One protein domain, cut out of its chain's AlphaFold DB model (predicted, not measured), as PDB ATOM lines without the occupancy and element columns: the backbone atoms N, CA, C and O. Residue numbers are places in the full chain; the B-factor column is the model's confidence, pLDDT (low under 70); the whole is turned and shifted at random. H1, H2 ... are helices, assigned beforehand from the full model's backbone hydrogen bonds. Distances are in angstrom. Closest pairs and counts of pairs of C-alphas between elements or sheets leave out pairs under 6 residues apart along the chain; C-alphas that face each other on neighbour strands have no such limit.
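What this domain is: This is residues 116 to 157 of the 164 residues of an uncharacterized protein of Acidobacteria bacterium (UniProt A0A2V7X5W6). This is a drawn-out chain with little regular structure: from Val 116 a free-standing stretch leads to the small helix H1, a short link runs on to the longer helix H2, and a free tail ends at Tyr 157. The two helices stand apart, and there is no core. The printed part has 42 residues with two named helices, H1 then H2, and no named strand; it is all helix by class, though named elements hold only 16 residues. It is extended, with a radius of gyration of the C-alphas of 17.3 A, and spans 56 by 20 by 11 A, a rod.

How they stand to each other: Residues 116 to 126 stand free. H1, residues 127 to 132, and H2, residues 139 to 148, are apart, joined by a short link of 6 residues. In both helices every O i to N i+4 pair is within hydrogen-bond range. Residues 139 to 157, of which 139 to 148 belong to H2, stand free.

Where its parts are: H1 begins at C-alpha 127 (36.533, -19.693, 52.508). H2 measures 14.2 A from first to last C-alpha and ends at C-alpha 148 (51.198, -1.472, 45.234).

The domain as a whole: The C-alphas of Val 116 and Tyr 157, the two farthest apart, are 56.8 A apart. The printed part has no cut. Mean pLDDT of the printed part is 70.2, and 18 residues are under 70, among them 116 to 125.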
ATOM      1  N   VAL A 116      27.300 -31.731  41.012       53.94
ATOM      2  CA  VAL A 116      26.466 -31.662  42.235       53.94
ATOM      3  C   VAL A 116      26.385 -30.236  42.799       53.94
ATOM      4  O   VAL A 116      25.445 -29.903  43.517       53.94
ATOM      5  N   ASN A 117      27.329 -29.361  42.435       54.78
ATOM      6  CA  ASN A 117      27.313 -27.957  42.855       54.78
ATOM      7  C   ASN A 117      26.403 -27.074  41.977       54.78
ATOM      8  O   ASN A 117      26.063 -25.972  42.401       54.78
ATOM      9  N   ASP A 118      25.985 -27.541  40.793       51.72
ATOM     10  CA  ASP A 118      25.130 -26.774  39.866       51.72
ATOM     11  C   ASP A 118      23.631 -26.866  40.194       51.72
ATOM     12  O   ASP A 118      22.822 -26.094  39.682       51.72
ATOM     13  N   THR A 119      23.225 -27.785  41.071       53.59
ATOM     14  CA  THR A 119      21.808 -28.076  41.348       53.59
ATOM     15  C   THR A 119      21.211 -27.262  42.504       53.59
ATOM     16  O   THR A 119      20.191 -27.647  43.068       53.59
ATOM     17  N   GLY A 120      21.811 -26.119  42.859       50.38
ATOM     18  CA  GLY A 120      21.274 -25.211  43.886       50.38
ATOM     19  C   GLY A 120      21.449 -25.696  45.331       50.38
ATOM     20  O   GLY A 120      20.807 -25.168  46.237       50.38
ATOM     21  N   TYR A 121      22.316 -26.687  45.563       50.66
ATOM     22  CA  TYR A 121      22.643 -27.156  46.907       50.66
ATOM     23  C   TYR A 121      23.688 -26.256  47.563       50.66
ATOM     24  O   TYR A 121      24.712 -25.916  46.968       50.66
ATOM     25  N   VAL A 122      23.454 -25.910  48.829       51.41
ATOM     26  CA  VAL A 122      24.428 -25.195  49.656       51.41
ATOM     27  C   VAL A 122      25.503 -26.188  50.095       51.41
ATOM     28  O   VAL A 122      25.394 -26.840  51.130       51.41
ATOM     29  N   ALA A 123      26.545 -26.336  49.283       57.19
ATOM     30  CA  ALA A 123      27.747 -27.036  49.705       57.19
ATOM     31  C   ALA A 123      28.448 -26.203  50.789       57.19
ATOM     32  O   ALA A 123      28.762 -25.030  50.561       57.19
ATOM     33  N   ILE A 124      28.726 -26.809  51.950       58.25
ATOM     34  CA  ILE A 124      29.575 -26.204  52.985       58.25
ATOM     35  C   ILE A 124      30.974 -26.055  52.383       58.25
ATOM     36  O   ILE A 124      31.776 -26.988  52.368       58.25
ATOM     37  N   THR A 125      31.236 -24.886  51.809       63.56
ATOM     38  CA  THR A 125      32.492 -24.569  51.137       63.56
ATOM     39  C   THR A 125      33.311 -23.719  52.096       63.56
ATOM     40  O   THR A 125      32.827 -22.707  52.602       63.56
ATOM     41  N   SER A 126      34.541 -24.136  52.397       70.06
ATOM     42  CA  SER A 126      35.451 -23.310  53.191       70.06
ATOM     43  C   SER A 126      35.798 -22.032  52.421       70.06
ATOM     44  O   SER A 126      35.824 -22.029  51.188       70.06
ATOM     45  N   ALA A 127      36.113 -20.948  53.136       64.62
ATOM     46  CA  ALA A 127      36.533 -19.693  52.508       64.62
ATOM     47  C   ALA A 127      37.714 -19.901  51.539       64.62
ATOM     48  O   ALA A 127      37.742 -19.319  50.460       64.62
ATOM     49  N   GLN A 128      38.641 -20.801  51.880       68.00
ATOM     50  CA  GLN A 128      39.768 -21.160  51.021       68.00
ATOM     51  C   GLN A 128      39.327 -21.850  49.720       68.00
ATOM     52  O   GLN A 128      39.822 -21.507  48.652       68.00
ATOM     53  N   SER A 129      38.353 -22.763  49.780       71.00
ATOM     54  CA  SER A 129      37.850 -23.446  48.582       71.00
ATOM     55  C   SER A 129      37.091 -22.502  47.638       71.00
ATOM     56  O   SER A 129      37.092 -22.720  46.428       71.00
ATOM     57  N   LEU A 130      36.484 -21.426  48.151       66.50
ATOM     58  CA  LEU A 130      35.904 -20.370  47.312       66.50
ATOM     59  C   LEU A 130      36.988 -19.572  46.581       66.50
ATOM     60  O   LEU A 130      36.878 -19.380  45.371       66.50
ATOM     61  N   VAL A 131      38.058 -19.192  47.283       69.25
ATOM     62  CA  VAL A 131      39.202 -18.487  46.683       69.25
ATOM     63  C   VAL A 131      39.870 -19.346  45.602       69.25
ATOM     64  O   VAL A 131      40.121 -18.856  44.505       69.25
ATOM     65  N   GLU A 132      40.070 -20.645  45.848       73.38
ATOM     66  CA  GLU A 132      40.610 -21.592  44.853       73.38
ATOM     67  C   GLU A 132      39.719 -21.726  43.606       73.38
ATOM     68  O   GLU A 132      40.213 -21.971  42.507       73.38
ATOM     69  N   ARG A 133      38.405 -21.519  43.751       69.62
ATOM     70  CA  ARG A 133      37.439 -21.481  42.639       69.62
ATOM     71  C   ARG A 133      37.365 -20.115  41.945       69.62
ATOM     72  O   ARG A 133      36.551 -19.943  41.043       69.62
ATOM     73  N   GLY A 134      38.184 -19.148  42.356       68.06
ATOM     74  CA  GLY A 134      38.196 -17.787  41.817       68.06
ATOM     75  C   GLY A 134      37.128 -16.864  42.411       68.06
ATOM     76  O   GLY A 134      36.920 -15.764  41.898       68.06
ATOM     77  N   PHE A 135      36.447 -17.280  43.483       64.25
ATOM     78  CA  PHE A 135      35.497 -16.440  44.205       64.25
ATOM     79  C   PHE A 135      36.201 -15.716  45.356       64.25
ATOM     80  O   PHE A 135      36.438 -16.281  46.423       64.25
ATOM     81  N   GLY A 136      36.484 -14.432  45.136       69.56
ATOM     82  CA  GLY A 136      37.129 -13.549  46.109       69.56
ATOM     83  C   GLY A 136      38.658 -13.579  46.048       69.56
ATOM     84  O   GLY A 136      39.263 -14.416  45.388       69.56
ATOM     85  N   VAL A 137      39.274 -12.626  46.742       72.56
ATOM     86  CA  VAL A 137      40.724 -12.544  46.963       72.56
ATOM     87  C   VAL A 137      40.985 -12.610  48.460       72.56
ATOM     88  O   VAL A 137      40.151 -12.175  49.260       72.56
ATOM     89  N   SER A 138      42.127 -13.166  48.860       77.12
ATOM     90  CA  SER A 138      42.496 -13.141  50.272       77.12
ATOM     91  C   SER A 138      42.718 -11.698  50.742       77.12
ATOM     92  O   SER A 138      43.141 -10.828  49.979       77.12
ATOM     93  N   VAL A 139      42.484 -11.434  52.032       76.75
ATOM     94  CA  VAL A 139      42.722 -10.102  52.626       76.75
ATOM     95  C   VAL A 139      44.179  -9.658  52.428       76.75
ATOM     96  O   VAL A 139      44.450  -8.476  52.229       76.75
ATOM     97  N   ALA A 140      45.122 -10.605  52.448       78.50
ATOM     98  CA  ALA A 140      46.538 -10.338  52.216       78.50
ATOM     99  C   ALA A 140      46.818  -9.871  50.776       78.50
ATOM    100  O   ALA A 140      47.592  -8.932  50.577       78.50
ATOM    101  N   GLU A 141      46.180 -10.487  49.781       79.50
ATOM    102  CA  GLU A 141      46.305 -10.102  48.370       79.50
ATOM    103  C   GLU A 141      45.653  -8.748  48.090       79.50
ATOM    104  O   GLU A 141      46.257  -7.917  47.413       79.50
ATOM    105  N   ASP A 142      44.475  -8.480  48.659       81.62
ATOM    106  CA  ASP A 142      43.815  -7.179  48.520       81.62
ATOM    107  C   ASP A 142      44.656  -6.068  49.175       81.62
ATOM    108  O   ASP A 142      44.942  -5.033  48.570       81.62
ATOM    109  N   ALA A 143      45.192  -6.311  50.377       82.38
ATOM    110  CA  ALA A 143      46.103  -5.378  51.038       82.38
ATOM    111  C   ALA A 143      47.383  -5.118  50.219       82.38
ATOM    112  O   ALA A 143      47.838  -3.972  50.122       82.38
ATOM    113  N   LEU A 144      47.966  -6.154  49.602       84.06
ATOM    114  CA  LEU A 144      49.112  -6.014  48.699       84.06
ATOM    115  C   LEU A 144      48.742  -5.191  47.457       84.06
ATOM    116  O   LEU A 144      49.507  -4.308  47.051       84.06
ATOM    117  N   PHE A 145      47.571  -5.437  46.871       84.06
ATOM    118  CA  PHE A 145      47.067  -4.694  45.724       84.06
ATOM    119  C   PHE A 145      46.941  -3.202  46.046       84.06
ATOM    120  O   PHE A 145      47.519  -2.376  45.341       84.06
ATOM    121  N   TRP A 146      46.306  -2.839  47.161       76.44
ATOM    122  CA  TRP A 146      46.178  -1.438  47.582       76.44
ATOM    123  C   TRP A 146      47.512  -0.780  47.930       76.44
ATOM    124  O   TRP A 146      47.710   0.411  47.671       76.44
ATOM    125  N   LYS A 147      48.456  -1.545  48.488       82.75
ATOM    126  CA  LYS A 147      49.803  -1.058  48.799       82.75
ATOM    127  C   LYS A 147      50.621  -0.773  47.538       82.75
ATOM    128  O   LYS A 147      51.367   0.204  47.504       82.75
ATOM    129  N   THR A 148      50.490  -1.616  46.516       85.62
ATOM    130  CA  THR A 148      51.198  -1.472  45.234       85.62
ATOM    131  C   THR A 148      50.531  -0.442  44.322       85.62
ATOM    132  O   THR A 148      51.220   0.335  43.668       85.62
ATOM    133  N   HIS A 149      49.202  -0.349  44.351       83.12
ATOM    134  CA  HIS A 149      48.396   0.558  43.534       83.12
ATOM    135  C   HIS A 149      47.941   1.775  44.338       83.12
ATOM    136  O   HIS A 149      46.755   2.116  44.384       83.12
ATOM    137  N   LYS A 150      48.900   2.453  44.978       77.12
ATOM    138  CA  LYS A 150      48.636   3.692  45.712       77.12
ATOM    139  C   LYS A 150      47.931   4.676  44.777       77.12
ATOM    140  O   LYS A 150      48.536   5.184  43.832       77.12
ATOM    141  N   ARG A 151      46.649   4.955  45.041       71.69
ATOM    142  CA  ARG A 151      45.892   5.956  44.284       71.69
ATOM    143  C   ARG A 151      46.633   7.284  44.397       71.69
ATOM    144  O   ARG A 151      46.799   7.817  45.495       71.69
ATOM    145  N   VAL A 152      47.100   7.804  43.265       75.00
ATOM    146  CA  VAL A 152      47.580   9.183  43.191       75.00
ATOM    147  C   VAL A 152      46.384  10.052  43.556       75.00
ATOM    148  O   VAL A 152      45.340   9.967  42.909       75.00
ATOM    149  N   ALA A 153      46.501  10.817  44.642       70.56
ATOM    150  CA  ALA A 153      45.450  11.735  45.048       70.56
ATOM    151  C   ALA A 153      45.123  12.644  43.857       70.56
ATOM    152  O   ALA A 153      46.031  13.229  43.262       70.56
ATOM    153  N   ALA A 154      43.841  12.728  43.492       74.62
ATOM    154  CA  ALA A 154      43.394  13.666  42.476       74.62
ATOM    155  C   ALA A 154      43.895  15.057  42.881       74.62
ATOM    156  O   ALA A 154      43.637  15.508  43.999       74.62
ATOM    157  N   ARG A 155      44.685  15.696  42.013       76.38
ATOM    158  CA  ARG A 155      45.264  17.011  42.289       76.38
ATOM    159  C   ARG A 155      44.119  17.974  42.604       76.38
ATOM    160  O   ARG A 155      43.288  18.249  41.743       76.38
ATOM    161  N   VAL A 156      44.070  18.466  43.838       78.94
ATOM    162  CA  VAL A 156      43.099  19.485  44.237       78.94
ATOM    163  C   VAL A 156      43.580  20.804  43.648       78.94
ATOM    164  O   VAL A 156      44.592  21.345  44.091       78.94
ATOM    165  N   TYR A 157      42.891  21.290  42.618       80.25
ATOM    166  CA  TYR A 157      43.146  22.615  42.063       80.25
ATOM    167  C   TYR A 157      42.792  23.667  43.109       80.25
ATOM    168  O   TYR A 157      41.686  23.683  43.651       80.25
TER     169      TYR A 157